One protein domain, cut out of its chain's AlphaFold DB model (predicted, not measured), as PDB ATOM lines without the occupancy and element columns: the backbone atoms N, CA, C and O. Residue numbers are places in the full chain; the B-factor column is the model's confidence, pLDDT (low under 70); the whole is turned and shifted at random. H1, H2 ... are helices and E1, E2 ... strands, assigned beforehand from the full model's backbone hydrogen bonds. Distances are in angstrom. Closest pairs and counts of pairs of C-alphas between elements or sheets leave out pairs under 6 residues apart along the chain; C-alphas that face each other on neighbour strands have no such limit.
ATOM      1  N   SER A 687     192.615 164.544 140.432       48.78
ATOM      2  CA  SER A 687     191.737 163.908 139.455       48.78
ATOM      3  C   SER A 687     190.333 164.518 139.552       48.78
ATOM      4  O   SER A 687     189.929 165.075 140.582       48.78
ATOM      5  N   THR A 688     189.551 164.423 138.478       58.47
ATOM      6  CA  THR A 688     188.162 164.901 138.510       58.47
ATOM      7  C   THR A 688     187.373 164.235 139.646       58.47
ATOM      8  O   THR A 688     186.488 164.863 140.219       58.47
ATOM      9  N   ASP A 689     187.741 163.011 140.029       62.72
ATOM     10  CA  ASP A 689     187.112 162.260 141.113       62.72
ATOM     11  C   ASP A 689     187.641 162.651 142.502       62.72
ATOM     12  O   ASP A 689     186.830 162.808 143.412       62.72
ATOM     13  N   SER A 690     188.940 162.955 142.653       62.69
ATOM     14  CA  SER A 690     189.479 163.644 143.842       62.69
ATOM     15  C   SER A 690     188.749 164.961 144.097       62.69
ATOM     16  O   SER A 690     188.322 165.234 145.213       62.69
ATOM     17  N   THR A 691     188.562 165.772 143.051       62.50
ATOM     18  CA  THR A 691     187.911 167.087 143.166       62.50
ATOM     19  C   THR A 691     186.450 166.953 143.601       62.50
ATOM     20  O   THR A 691     186.005 167.677 144.492       62.50
ATOM     21  N   LYS A 692     185.706 165.997 143.020       76.75
ATOM     22  CA  LYS A 692     184.342 165.661 143.464       76.75
ATOM     23  C   LYS A 692     184.318 165.179 144.915       76.75
ATOM     24  O   LYS A 692     183.431 165.591 145.654       76.75
ATOM     25  N   LEU A 693     185.267 164.334 145.323       81.75
ATOM     26  CA  LEU A 693     185.316 163.786 146.676       81.75
ATOM     27  C   LEU A 693     185.625 164.867 147.723       81.75
ATOM     28  O   LEU A 693     184.930 164.943 148.733       81.75
ATOM     29  N   THR A 694     186.591 165.756 147.465       77.19
ATOM     30  CA  THR A 694     186.869 166.918 148.328       77.19
ATOM     31  C   THR A 694     185.656 167.850 148.421       77.19
ATOM     32  O   THR A 694     185.304 168.293 149.513       77.19
ATOM     33  N   ALA A 695     184.965 168.113 147.304       77.44
ATOM     34  CA  ALA A 695     183.733 168.903 147.312       77.44
ATOM     35  C   ALA A 695     182.620 168.229 148.136       77.44
ATOM     36  O   ALA A 695     181.999 168.880 148.971       77.44
ATOM     37  N   TYR A 696     182.418 166.918 147.967       87.44
ATOM     38  CA  TYR A 696     181.470 166.125 148.754       87.44
ATOM     39  C   TYR A 696     181.782 166.147 150.259       87.44
ATOM     40  O   TYR A 696     180.862 166.222 151.072       87.44
ATOM     41  N   LEU A 697     183.057 166.096 150.653       85.00
ATOM     42  CA  LEU A 697     183.458 166.133 152.063       85.00
ATOM     43  C   LEU A 697     183.201 167.502 152.720       85.00
ATOM     44  O   LEU A 697     182.860 167.540 153.902       85.00
ATOM     45  N   ASN A 698     183.299 168.589 151.949       79.25
ATOM     46  CA  ASN A 698     183.060 169.967 152.399       79.25
ATOM     47  C   ASN A 698     181.583 170.428 152.289       79.25
ATOM     48  O   ASN A 698     181.238 171.483 152.814       79.25
ATOM     49  N   ASP A 699     180.719 169.674 151.601       82.00
ATOM     50  CA  ASP A 699     179.271 169.927 151.455       82.00
ATOM     51  C   ASP A 699     178.490 169.652 152.763       82.00
ATOM     52  O   ASP A 699     178.918 168.851 153.598       82.00
ATOM     53  N   ASP A 700     177.321 170.267 152.942       79.00
ATOM     54  CA  ASP A 700     176.423 170.053 154.086       79.00
ATOM     55  C   ASP A 700     175.222 169.138 153.768       79.00
ATOM     56  O   ASP A 700     174.624 168.574 154.686       79.00
ATOM     57  N   THR A 701     174.898 168.918 152.486       72.81
ATOM     58  CA  THR A 701     173.709 168.149 152.069       72.81
ATOM     59  C   THR A 701     173.948 166.652 151.833       72.81
ATOM     60  O   THR A 701     173.088 165.828 152.158       72.81
ATOM     61  N   SER A 702     175.095 166.266 151.272       75.19
ATOM     62  CA  SER A 702     175.369 164.888 150.838       75.19
ATOM     63  C   SER A 702     176.028 164.050 151.935       75.19
ATOM     64  O   SER A 702     177.066 164.428 152.481       75.19
ATOM     65  N   THR A 703     175.488 162.860 152.213       79.25
ATOM     66  CA  THR A 703     175.988 161.966 153.279       79.25
ATOM     67  C   THR A 703     176.675 160.692 152.781       79.25
ATOM     68  O   THR A 703     177.425 160.095 153.546       79.25
ATOM     69  N   THR A 704     176.540 160.310 151.505       86.81
ATOM     70  CA  THR A 704     177.163 159.098 150.919       86.81
ATOM     71  C   THR A 704     177.873 159.369 149.587       86.81
ATOM     72  O   THR A 704     177.303 160.060 148.743       86.81
ATOM     73  N   TYR A 705     179.050 158.776 149.363       90.44
ATOM     74  CA  TYR A 705     179.819 158.867 148.108       90.44
ATOM     75  C   TYR A 705     180.506 157.531 147.752       90.44
ATOM     76  O   TYR A 705     180.836 156.744 148.642       90.44
ATOM     77  N   ALA A 706     180.737 157.274 146.460       91.12
ATOM     78  CA  ALA A 706     181.417 156.076 145.953       91.12
ATOM     79  C   ALA A 706     182.720 156.443 145.221       91.12
ATOM     80  O   ALA A 706     182.751 157.384 144.429       91.12
ATOM     81  N   VAL A 707     183.796 155.711 145.510       85.44
ATOM     82  CA  VAL A 707     185.144 155.914 144.965       85.44
ATOM     83  C   VAL A 707     185.486 154.738 144.052       85.44
ATOM     84  O   VAL A 707     185.911 153.678 144.511       85.44
ATOM     85  N   ASP A 708     185.285 154.957 142.751       83.19
ATOM     86  CA  ASP A 708     185.496 153.976 141.673       83.19
ATOM     87  C   ASP A 708     186.856 154.145 140.955       83.19
ATOM     88  O   ASP A 708     187.126 153.493 139.945       83.19
ATOM     89  N   SER A 709     187.708 155.045 141.452       69.81
ATOM     90  CA  SER A 709     189.038 155.381 140.928       69.81
ATOM     91  C   SER A 709     189.996 155.720 142.081       69.81
ATOM     92  O   SER A 709     189.548 155.996 143.195       69.81
ATOM     93  N   ASP A 710     191.313 155.696 141.846       62.84
ATOM     94  CA  ASP A 710     192.282 156.176 142.842       62.84
ATOM     95  C   ASP A 710     192.104 157.691 143.073       62.84
ATOM     96  O   ASP A 710     192.059 158.486 142.125       62.84
ATOM     97  N   VAL A 711     192.017 158.092 144.343       65.56
ATOM     98  CA  VAL A 711     191.760 159.476 144.766       65.56
ATOM     99  C   VAL A 711     192.697 159.905 145.887       65.56
ATOM    100  O   VAL A 711     192.956 159.177 146.839       65.56
ATOM    101  N   GLU A 712     193.165 161.141 145.795       65.25
ATOM    102  CA  GLU A 712     193.952 161.830 146.818       65.25
ATOM    103  C   GLU A 712     193.184 163.077 147.280       65.25
ATOM    104  O   GLU A 712     192.679 163.836 146.445       65.25
ATOM    105  N   VAL A 713     193.057 163.268 148.596       68.44
ATOM    106  CA  VAL A 713     192.256 164.319 149.241       68.44
ATOM    107  C   VAL A 713     193.043 164.942 150.393       68.44
ATOM    108  O   VAL A 713     193.594 164.229 151.228       68.44
ATOM    109  N   GLY A 714     193.025 166.270 150.484       65.69
ATOM    110  CA  GLY A 714     193.563 167.011 151.619       65.69
ATOM    111  C   GLY A 714     192.868 168.353 151.817       65.69
ATOM    112  O   GLY A 714     192.079 168.769 150.967       65.69
ATOM    113  N   ASP A 715     193.157 168.989 152.952       66.19
ATOM    114  CA  ASP A 715     192.632 170.294 153.380       66.19
ATOM    115  C   ASP A 715     191.089 170.349 153.365       66.19
ATOM    116  O   ASP A 715     190.443 171.112 152.643       66.19
ATOM    117  N   VAL A 716     190.494 169.474 154.183       73.56
ATOM    118  CA  VAL A 716     189.047 169.223 154.284       73.56
ATOM    119  C   VAL A 716     188.482 169.794 155.581       73.56
ATOM    120  O   VAL A 716     189.052 169.597 156.653       73.56
ATOM    121  N   LYS A 717     187.302 170.417 155.509       83.88
ATOM    122  CA  LYS A 717     186.500 170.816 156.668       83.88
ATOM    123  C   LYS A 717     185.146 170.116 156.641       83.88
ATOM    124  O   LYS A 717     184.278 170.457 155.841       83.88
ATOM    125  N   LEU A 718     184.941 169.182 157.565       85.12
ATOM    126  CA  LEU A 718     183.672 168.471 157.685       85.12
ATOM    127  C   LEU A 718     182.608 169.368 158.331       85.12
ATOM    128  O   LEU A 718     182.806 169.926 159.412       85.12
ATOM    129  N   ILE A 719     181.454 169.471 157.676       83.06
ATOM    130  CA  ILE A 719     180.268 170.166 158.207       83.06
ATOM    131  C   ILE A 719     179.242 169.157 158.757       83.06
ATOM    132  O   ILE A 719     178.487 169.476 159.672       83.06
ATOM    133  N   ALA A 720     179.272 167.921 158.253       87.94
ATOM    134  CA  ALA A 720     178.445 166.798 158.680       87.94
ATOM    135  C   ALA A 720     179.241 165.481 158.607       87.94
ATOM    136  O   ALA A 720     180.283 165.418 157.951       87.94
ATOM    137  N   ASN A 721     178.728 164.414 159.226       92.38
ATOM    138  CA  ASN A 721     179.257 163.056 159.064       92.38
ATOM    139  C   ASN A 721     179.178 162.596 157.598       92.38
ATOM    140  O   ASN A 721     178.170 162.812 156.919       92.38
ATOM    141  N   LYS A 722     180.228 161.917 157.124       93.50
ATOM    142  CA  LYS A 722     180.377 161.463 155.731       93.50
ATOM    143  C   LYS A 722     180.545 159.950 155.671       93.50
ATOM    144  O   LYS A 722     181.093 159.353 156.591       93.50
ATOM    145  N   THR A 723     180.081 159.327 154.593       95.88
ATOM    146  CA  THR A 723     180.181 157.881 154.348       95.88
ATOM    147  C   THR A 723     180.694 157.629 152.938       95.88
ATOM    148  O   THR A 723     180.083 158.060 151.961       95.88
ATOM    149  N   ILE A 724     181.802 156.909 152.822       95.94
ATOM    150  CA  ILE A 724     182.488 156.621 151.566       95.94
ATOM    151  C   ILE A 724     182.572 155.106 151.382       95.94
ATOM    152  O   ILE A 724     182.969 154.375 152.293       95.94
ATOM    153  N   THR A 725     182.216 154.631 150.192       95.38
ATOM    154  CA  THR A 725     182.496 153.257 149.752       95.38
ATOM    155  C   THR A 725     183.614 153.292 148.715       95.38
ATOM    156  O   THR A 725     183.484 153.982 147.709       95.38
ATOM    157  N   VAL A 726     184.712 152.580 148.961       90.25
ATOM    158  CA  VAL A 726     185.866 152.474 148.058       90.25
ATOM    159  C   VAL A 726     185.797 151.140 147.325       90.25
ATOM    160  O   VAL A 726     185.646 150.091 147.957       90.25
ATOM    161  N   ALA A 727     185.893 151.167 145.997       84.12
ATOM    162  CA  ALA A 727     185.861 149.967 145.168       84.12
ATOM    163  C   ALA A 727     187.128 149.100 145.332       84.12
ATOM    164  O   ALA A 727     188.182 149.552 145.788       84.12
ATOM    165  N   ASP A 728     187.030 147.826 144.952       80.06
ATOM    166  CA  ASP A 728     188.132 146.872 145.088       80.06
ATOM    167  C   ASP A 728     189.372 147.296 144.292       80.06
ATOM    168  O   ASP A 728     189.297 147.612 143.104       80.06
ATOM    169  N   ASN A 729     190.539 147.199 144.932       72.44
ATOM    170  CA  ASN A 729     191.850 147.619 144.425       72.44
ATOM    171  C   ASN A 729     192.035 149.136 144.247       72.44
ATOM    172  O   ASN A 729     193.147 149.536 143.901       72.44
ATOM    173  N   MET A 730     191.014 149.962 144.505       80.75
ATOM    174  CA  MET A 730     191.142 151.424 144.501       80.75
ATOM    175  C   MET A 730     191.701 151.932 145.834       80.75
ATOM    176  O   MET A 730     191.523 151.315 146.891       80.75
ATOM    177  N   THR A 731     192.374 153.075 145.775       77.69
ATOM    178  CA  THR A 731     193.059 153.714 146.898       77.69
ATOM    179  C   THR A 731     192.481 155.098 147.154       77.69
ATOM    180  O   THR A 731     192.470 155.949 146.269       77.69
ATOM    181  N   MET A 732     192.058 155.341 148.391       84.12
ATOM    182  CA  MET A 732     191.788 156.678 148.908       84.12
ATOM    183  C   MET A 732     192.974 157.125 149.767       84.12
ATOM    184  O   MET A 732     193.282 156.487 150.773       84.12
ATOM    185  N   THR A 733     193.630 158.219 149.392       78.81
ATOM    186  CA  THR A 733     194.744 158.810 150.145       78.81
ATOM    187  C   THR A 733     194.298 160.094 150.834       78.81
ATOM    188  O   THR A 733     193.769 160.991 150.178       78.81
ATOM    189  N   LEU A 734     194.549 160.207 152.140       81.69
ATOM    190  CA  LEU A 734     194.360 161.432 152.919       81.69
ATOM    191  C   LEU A 734     195.709 162.102 153.210       81.69
ATOM    192  O   LEU A 734     196.645 161.449 153.676       81.69
ATOM    193  N   PHE A 735     195.798 163.407 152.966       71.88
ATOM    194  CA  PHE A 735     196.967 164.244 153.253       71.88
ATOM    195  C   PHE A 735     196.539 165.631 153.761       71.88
ATOM    196  O   PHE A 735     195.350 165.928 153.823       71.88
ATOM    197  N   GLY A 736     197.496 166.482 154.147       67.50
ATOM    198  CA  GLY A 736     197.197 167.842 154.610       67.50
ATOM    199  C   GLY A 736     196.365 167.868 155.896       67.50
ATOM    200  O   GLY A 736     196.541 167.028 156.780       67.50
ATOM    201  N   GLU A 737     195.478 168.851 156.019       78.75
ATOM    202  CA  GLU A 737     194.675 169.072 157.222       78.75
ATOM    203  C   GLU A 737     193.241 168.530 157.104       78.75
ATOM    204  O   GLU A 737     192.534 168.777 156.130       78.75
ATOM    205  N   LEU A 738     192.775 167.830 158.140       86.00
ATOM    206  CA  LEU A 738     191.369 167.486 158.336       86.00
ATOM    207  C   LEU A 738     190.812 168.263 159.532       86.00
ATOM    208  O   LEU A 738     191.043 167.906 160.688       86.00
ATOM    209  N   ASN A 739     190.023 169.298 159.264       87.94
ATOM    210  CA  ASN A 739     189.186 169.926 160.274       87.94
ATOM    211  C   ASN A 739     187.914 169.089 160.456       87.94
ATOM    212  O   ASN A 739     186.948 169.212 159.698       87.94
ATOM    213  N   ALA A 740     187.941 168.203 161.450       84.75
ATOM    214  CA  ALA A 740     186.853 167.266 161.703       84.75
ATOM    215  C   ALA A 740     185.604 167.958 162.272       84.75
ATOM    216  O   ALA A 740     184.489 167.507 162.024       84.75
ATOM    217  N   ASN A 741     185.772 169.057 163.023       84.44
ATOM    218  CA  ASN A 741     184.672 169.854 163.588       84.44
ATOM    219  C   ASN A 741     183.601 169.010 164.331       84.44
ATOM    220  O   ASN A 741     182.407 169.280 164.237       84.44
ATOM    221  N   GLY A 742     184.025 167.941 165.022       84.44
ATOM    222  CA  GLY A 742     183.139 166.998 165.723       84.44
ATOM    223  C   GLY A 742     182.444 165.941 164.844       84.44
ATOM    224  O   GLY A 742     181.625 165.184 165.361       84.44
ATOM    225  N   ASN A 743     182.761 165.870 163.548       91.50
ATOM    226  CA  ASN A 743     182.212 164.909 162.587       91.50
ATOM    227  C   ASN A 743     183.211 163.790 162.232       91.50
ATOM    228  O   ASN A 743     184.425 163.935 162.380       91.50
ATOM    229  N   THR A 744     182.688 162.688 161.691       93.38
ATOM    230  CA  THR A 744     183.435 161.482 161.303       93.38
ATOM    231  C   THR A 744     183.312 161.197 159.803       93.38
ATOM    232  O   THR A 744     182.225 161.318 159.227       93.38
ATOM    233  N   ILE A 745     184.399 160.733 159.174       95.00
ATOM    234  CA  ILE A 745     184.366 160.080 157.856       95.00
ATOM    235  C   ILE A 745     184.318 158.564 158.063       95.00
ATOM    236  O   ILE A 745     185.277 157.960 158.539       95.00
ATOM    237  N   THR A 746     183.212 157.932 157.685       95.38
ATOM    238  CA  THR A 746     183.105 156.471 157.605       95.38
ATOM    239  C   THR A 746     183.617 156.011 156.242       95.38
ATOM    240  O   THR A 746     183.123 156.492 155.224       95.38
ATOM    241  N   VAL A 747     184.584 155.095 156.190       95.25
ATOM    242  CA  VAL A 747     185.153 154.546 154.945       95.25
ATOM    243  C   VAL A 747     184.982 153.029 154.940       95.25
ATOM    244  O   VAL A 747     185.240 152.361 155.939       95.25
ATOM    245  N   SER A 748     184.523 152.472 153.821       95.00
ATOM    246  CA  SER A 748     184.174 151.053 153.720       95.00
ATOM    247  C   SER A 748     184.539 150.438 152.373       95.00
ATOM    248  O   SER A 748     184.523 151.117 151.348       95.00
ATOM    249  N   ASN A 749     184.823 149.137 152.369       93.50
ATOM    250  CA  ASN A 749     184.936 148.307 151.168       93.50
ATOM    251  C   ASN A 749     184.251 146.949 151.419       93.50
ATOM    252  O   ASN A 749     184.116 146.509 152.561       93.50
ATOM    253  N   GLU A 750     183.779 146.271 150.372       86.19
ATOM    254  CA  GLU A 750     183.026 145.021 150.546       86.19
ATOM    255  C   GLU A 750     183.933 143.808 150.834       86.19
ATOM    256  O   GLU A 750     183.561 142.946 151.647       86.19
ATOM    257  N   ASN A 751     185.124 143.768 150.219       83.69
ATOM    258  CA  ASN A 751     185.952 142.561 150.056       83.69
ATOM    259  C   ASN A 751     187.365 142.645 150.673       83.69
ATOM    260  O   ASN A 751     188.174 141.739 150.471       83.69
ATOM    261  N   THR A 752     187.680 143.706 151.419       82.62
ATOM    262  CA  THR A 752     189.018 143.972 151.987       82.62
ATOM    263  C   THR A 752     190.117 144.127 150.922       82.62
ATOM    264  O   THR A 752     191.270 143.752 151.128       82.62
ATOM    265  N   LEU A 753     189.751 144.700 149.769       78.56
ATOM    266  CA  LEU A 753     190.650 145.019 148.651       78.56
ATOM    267  C   LEU A 753     190.785 146.529 148.394       78.56
ATOM    268  O   LEU A 753     191.727 146.944 147.717       78.56
ATOM    269  N   ILE A 765     192.551 168.741 163.059       83.69
ATOM    270  CA  ILE A 765     192.229 169.876 163.934       83.69
ATOM    271  C   ILE A 765     190.734 169.894 164.285       83.69
ATOM    272  O   ILE A 765     189.904 169.273 163.614       83.69
ATOM    273  N   GLY A 766     190.386 170.663 165.318       82.88
ATOM    274  CA  GLY A 766     189.021 170.818 165.820       82.88
ATOM    275  C   GLY A 766     188.806 170.083 167.143       82.88
ATOM    276  O   GLY A 766     189.742 169.874 167.909       82.88
ATOM    277  N   SER A 767     187.561 169.717 167.436       84.81
ATOM    278  CA  SER A 767     187.203 169.025 168.679       84.81
ATOM    279  C   SER A 767     187.694 167.574 168.711       84.81
ATOM    280  O   SER A 767     187.699 166.892 167.684       84.81
ATOM    281  N   ALA A 768     188.040 167.089 169.906       87.75
ATOM    282  CA  ALA A 768     188.342 165.681 170.148       87.75
ATOM    283  C   ALA A 768     187.146 164.773 169.790       87.75
ATOM    284  O   ALA A 768     185.989 165.133 170.021       87.75
ATOM    285  N   GLY A 769     187.416 163.591 169.233       90.56
ATOM    286  CA  GLY A 769     186.386 162.654 168.779       90.56
ATOM    287  C   GLY A 769     186.896 161.597 167.796       90.56
ATOM    288  O   GLY A 769     188.076 161.549 167.456       90.56
ATOM    289  N   THR A 770     185.996 160.730 167.321       94.00
ATOM    290  CA  THR A 770     186.311 159.795 166.224       94.00
ATOM    291  C   THR A 770     186.256 160.544 164.899       94.00
ATOM    292  O   THR A 770     185.218 161.109 164.559       94.00
ATOM    293  N   VAL A 771     187.351 160.532 164.142       94.38
ATOM    294  CA  VAL A 771     187.481 161.309 162.898       94.38
ATOM    295  C   VAL A 771     187.470 160.435 161.649       94.38
ATOM    296  O   VAL A 771     186.917 160.853 160.635       94.38
ATOM    297  N   LEU A 772     187.964 159.194 161.743       94.62
ATOM    298  CA  LEU A 772     187.778 158.154 160.723       94.62
ATOM    299  C   LEU A 772     187.184 156.893 161.369       94.62
ATOM    300  O   LEU A 772     187.662 156.459 162.417       94.62
ATOM    301  N   ASP A 773     186.191 156.282 160.728       95.31
ATOM    302  CA  ASP A 773     185.644 154.964 161.081       95.31
ATOM    303  C   ASP A 773     185.776 154.048 159.856       95.31
ATOM    304  O   ASP A 773     185.177 154.301 158.813       95.31
ATOM    305  N   SER A 774     186.640 153.038 159.932       94.44
ATOM    306  CA  SER A 774     187.070 152.234 158.788       94.44
ATOM    307  C   SER A 774     186.566 150.800 158.907       94.44
ATOM    308  O   SER A 774     186.777 150.143 159.925       94.44
ATOM    309  N   THR A 775     185.914 150.295 157.862       93.69
ATOM    310  CA  THR A 775     185.334 148.944 157.810       93.69
ATOM    311  C   THR A 775     185.901 148.186 156.615       93.69
ATOM    312  O   THR A 775     185.685 148.597 155.473       93.69
ATOM    313  N   LYS A 776     186.609 147.072 156.861       90.31
ATOM    314  CA  LYS A 776     187.210 146.220 155.814       90.31
ATOM    315  C   LYS A 776     188.091 146.979 154.803       90.31
ATOM    316  O   LYS A 776     188.076 146.686 153.612       90.31
ATOM    317  N   MET A 777     188.874 147.951 155.257       91.44
ATOM    318  CA  MET A 777     189.873 148.624 154.418       91.44
ATOM    319  C   MET A 777     191.270 148.078 154.707       91.44
ATOM    320  O   MET A 777     191.590 147.740 155.847       91.44
ATOM    321  N   TRP A 792     194.658 155.001 167.175       93.31
ATOM    322  CA  TRP A 792     193.874 153.947 166.529       93.31
ATOM    323  C   TRP A 792     193.212 153.042 167.568       93.31
ATOM    324  O   TRP A 792     193.863 152.610 168.519       93.31
ATOM    325  N   LYS A 793     191.926 152.735 167.377       92.62
ATOM    326  CA  LYS A 793     191.139 151.843 168.238       92.62
ATOM    327  C   LYS A 793     190.457 150.735 167.441       92.62
ATOM    328  O   LYS A 793     190.053 150.942 166.298       92.62
ATOM    329  N   ASP A 794     190.304 149.572 168.062       90.12
ATOM    330  CA  ASP A 794     189.557 148.444 167.507       90.12
ATOM    331  C   ASP A 794     188.035 148.571 167.730       90.12
ATOM    332  O   ASP A 794     187.544 149.470 168.419       90.12
ATOM    333  N   SER A 795     187.280 147.622 167.171       86.19
ATOM    334  CA  SER A 795     185.819 147.509 167.332       86.19
ATOM    335  C   SER A 795     185.314 147.412 168.785       86.19
ATOM    336  O   SER A 795     184.131 147.650 169.035       86.19
ATOM    337  N   THR A 796     186.182 147.076 169.745       87.75
ATOM    338  CA  THR A 796     185.870 146.995 171.183       87.75
ATOM    339  C   THR A 796     186.275 148.252 171.961       87.75
ATOM    340  O   THR A 796     185.969 148.359 173.146       87.75
ATOM    341  N   GLY A 797     186.911 149.223 171.297       85.56
ATOM    342  CA  GLY A 797     187.378 150.479 171.884       85.56
ATOM    343  C   GLY A 797     188.784 150.416 172.489       85.56
ATOM    344  O   GLY A 797     189.222 151.410 173.073       85.56
ATOM    345  N   ASN A 798     189.502 149.298 172.342       89.19
ATOM    346  CA  ASN A 798     190.882 149.166 172.813       89.19
ATOM    347  C   ASN A 798     191.856 149.813 171.820       89.19
ATOM    348  O   ASN A 798     191.635 149.766 170.611       89.19
ATOM    349  N   ALA A 799     192.942 150.407 172.319       88.25
ATOM    350  CA  ALA A 799     193.970 151.009 171.472       88.25
ATOM    351  C   ALA A 799     194.797 149.938 170.733       88.25
ATOM    352  O   ALA A 799     195.224 148.951 171.334       88.25
ATOM    353  N   ILE A 800     195.051 150.153 169.440       90.31
ATOM    354  CA  ILE A 800     195.846 149.251 168.597       90.31
ATOM    355  C   ILE A 800     197.313 149.698 168.627       90.31
ATOM    356  O   ILE A 800     197.626 150.832 168.272       90.31
ATOM    357  N   ALA A 801     198.210 148.801 169.044       82.88
ATOM    358  CA  ALA A 801     199.647 149.077 169.141       82.88
ATOM    359  C   ALA A 801     200.440 148.733 167.862       82.88
ATOM    360  O   ALA A 801     201.456 149.366 167.586       82.88
ATOM    361  N   ASP A 802     199.995 147.743 167.081       87.31
ATOM    362  CA  ASP A 802     200.579 147.422 165.773       87.31
ATOM    363  C   ASP A 802     199.928 148.306 164.700       87.31
ATOM    364  O   ASP A 802     198.809 148.051 164.257       87.31
ATOM    365  N   LEU A 803     200.631 149.372 164.313       87.00
ATOM    366  CA  LEU A 803     200.170 150.343 163.315       87.00
ATOM    367  C   LEU A 803     200.525 149.955 161.869       87.00
ATOM    368  O   LEU A 803     200.329 150.764 160.956       87.00
ATOM    369  N   SER A 804     201.033 148.738 161.649       84.69
ATOM    370  CA  SER A 804     201.251 148.215 160.302       84.69
ATOM    371  C   SER A 804     199.927 147.930 159.590       84.69
ATOM    372  O   SER A 804     198.878 147.749 160.213       84.69
ATOM    373  N   THR A 805     199.968 147.798 158.262       82.50
ATOM    374  CA  THR A 805     198.791 147.398 157.468       82.50
ATOM    375  C   THR A 805     198.178 146.069 157.914       82.50
ATOM    376  O   THR A 805     196.975 145.878 157.753       82.50
ATOM    377  N   THR A 806     198.970 145.166 158.500       81.31
ATOM    378  CA  THR A 806     198.470 143.900 159.054       81.31
ATOM    379  C   THR A 806     197.789 144.116 160.407       81.31
ATOM    380  O   THR A 806     196.708 143.580 160.631       81.31
ATOM    381  N   GLY A 807     198.384 144.919 161.298       80.38
ATOM    382  CA  GLY A 807     197.824 145.219 162.622       80.38
ATOM    383  C   GLY A 807     196.533 146.044 162.581       80.38
ATOM    384  O   GLY A 807     195.667 145.882 163.438       80.38
ATOM    385  N   LEU A 808     196.366 146.864 161.541       85.62
ATOM    386  CA  LEU A 808     195.163 147.666 161.284       85.62
ATOM    387  C   LEU A 808     194.130 146.969 160.375       85.62
ATOM    388  O   LEU A 808     193.140 147.591 159.984       85.62
ATOM    389  N   GLN A 809     194.324 145.691 160.029       79.19
ATOM    390  CA  GLN A 809     193.355 144.926 159.242       79.19
ATOM    391  C   GLN A 809     192.232 144.387 160.146       79.19
ATOM    392  O   GLN A 809     192.419 143.416 160.878       79.19
ATOM    393  N   GLY A 810     191.036 144.979 160.067       70.31
ATOM    394  CA  GLY A 810     189.888 144.555 160.873       70.31
ATOM    395  C   GLY A 810     188.524 144.903 160.274       70.31
ATOM    396  O   GLY A 810     188.407 145.744 159.381       70.31
ATOM    397  N   ASP A 811     187.476 144.255 160.792       76.88
ATOM    398  CA  ASP A 811     186.088 144.516 160.384       76.88
ATOM    399  C   ASP A 811     185.607 145.914 160.803       76.88
ATOM    400  O   ASP A 811     184.775 146.496 160.116       76.88
ATOM    401  N   ASN A 812     186.141 146.480 161.891       89.06
ATOM    402  CA  ASN A 812     185.953 147.886 162.249       89.06
ATOM    403  C   ASN A 812     187.175 148.418 163.023       89.06
ATOM    404  O   ASN A 812     187.583 147.820 164.024       89.06
ATOM    405  N   VAL A 813     187.753 149.521 162.539       93.88
ATOM    406  CA  VAL A 813     188.958 150.176 163.070       93.88
ATOM    407  C   VAL A 813     188.772 151.693 163.001       93.88
ATOM    408  O   VAL A 813     188.413 152.231 161.955       93.88
TER     409      VAL A 813
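Overview. This is residues 687 to 753, 765 to 777 and 792 to 813 of the 901 residues of an uncharacterized protein of Dielma fastidiosa (UniProt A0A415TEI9). Here the chain is wound in stacked turns, a short and incomplete solenoid: the strands E1, E3, E5 and E6 lie side by side as one long wall, and E2 and E4 make a shorter second wall across from part of it. The helix H1 caps one end of the stack, next to E1 and E2, while E7 and the loops of residues 795 to 813 lie at the other end. The printed part has 102 residues, with one named helix and seven named strands in the order H1 E1 E2 E3 E4 E5 E6 E7; both sheets, E1 E3 E5 E6 and E2 E4, are all parallel. The class is mixed, helices and strands, with 50 residues, under half, in named elements. The whole is compact, with a radius of gyration of the C-alphas of 13.4 A and spans of 33 by 32 by 22 A.

Arrangement. Begin at H1, residues 688 to 698, where every O i to N i+4 pair is within hydrogen-bond range. Next come E1, residues 704 to 707, and E2, residues 711 to 717, which meet only through their link. Look first from H1 to E2: 14 pairs of C-alphas are within 8 A, the closest those of Ser 690 and Val 711, 4.8 A apart. Then find E3, residues 722 to 726, whose N 725 is 3.0 A from O 705 of its parallel neighbour E1. H1 is on the sheet that holds these two strands, at a height over the sheet of 9.7 A; it lies over E1 and E3, and on the local plane its line stands at 25 degrees to E1, along the strands. This makes two layers, a helix on one face of a sheet. Go on to E4, residues 731 to 739, parallel to E2 at 16 degrees, with N 713 and O 733 2.9 A apart. E4 bends by 83 degrees at residue 736. Back in the first sheet, E5, residues 745 to 748, is parallel to E3 at 25 degrees, with N 724 and O 746 2.8 A apart. E6, residues 769 to 775, is parallel to E5 at 11 degrees, with N 747 and O 773 2.8 A apart. E1 and E6 are the edge strands of this sheet, which is only just strongly twisted, its C-alphas lying up to 4.2 A off the best plane. E2 is apart from E5 and E6, and E4 is apart from E6. Last comes E7, residues 792 to 794, which pairs with no named strand; it and E6 are near each other, with 7 pairs of C-alphas within 10 A.

Along the chain. Find C-alpha 688 at (188.162, 164.901, 138.510); from there H1 runs 15.6 A to C-alpha 698. E1 is 10.5 A long, E2 17.3 A and E3 13.0 A. E4, the longest strand with 9 residues, measures 21.4 A and ends at C-alpha 739, (189.186, 169.926, 160.274). E5 measures 9.9 A, E6 17.6 A and E7 7.1 A, ending at C-alpha 794, (189.557, 148.444, 167.507).

Size, cuts and confidence. The two C-alphas farthest apart are those of Thr 688 and Asn 798, at 37.8 A. Look for two cuts: residues 754 to 764 are not printed, with 29.2 A from C-alpha 753 to C-alpha 765, and residues 778 to 791 are not printed, with 13.8 A from C-alpha 777 to C-alpha 792. The links E5 to E6 and E6 to E7 run across these cuts; the five links from H1 to E5 are tight. Residues 795 to 813 hold no named element. The mean pLDDT of the printed part is 83.0, and residues 687 to 691, 709 to 715 and 736 are under 70.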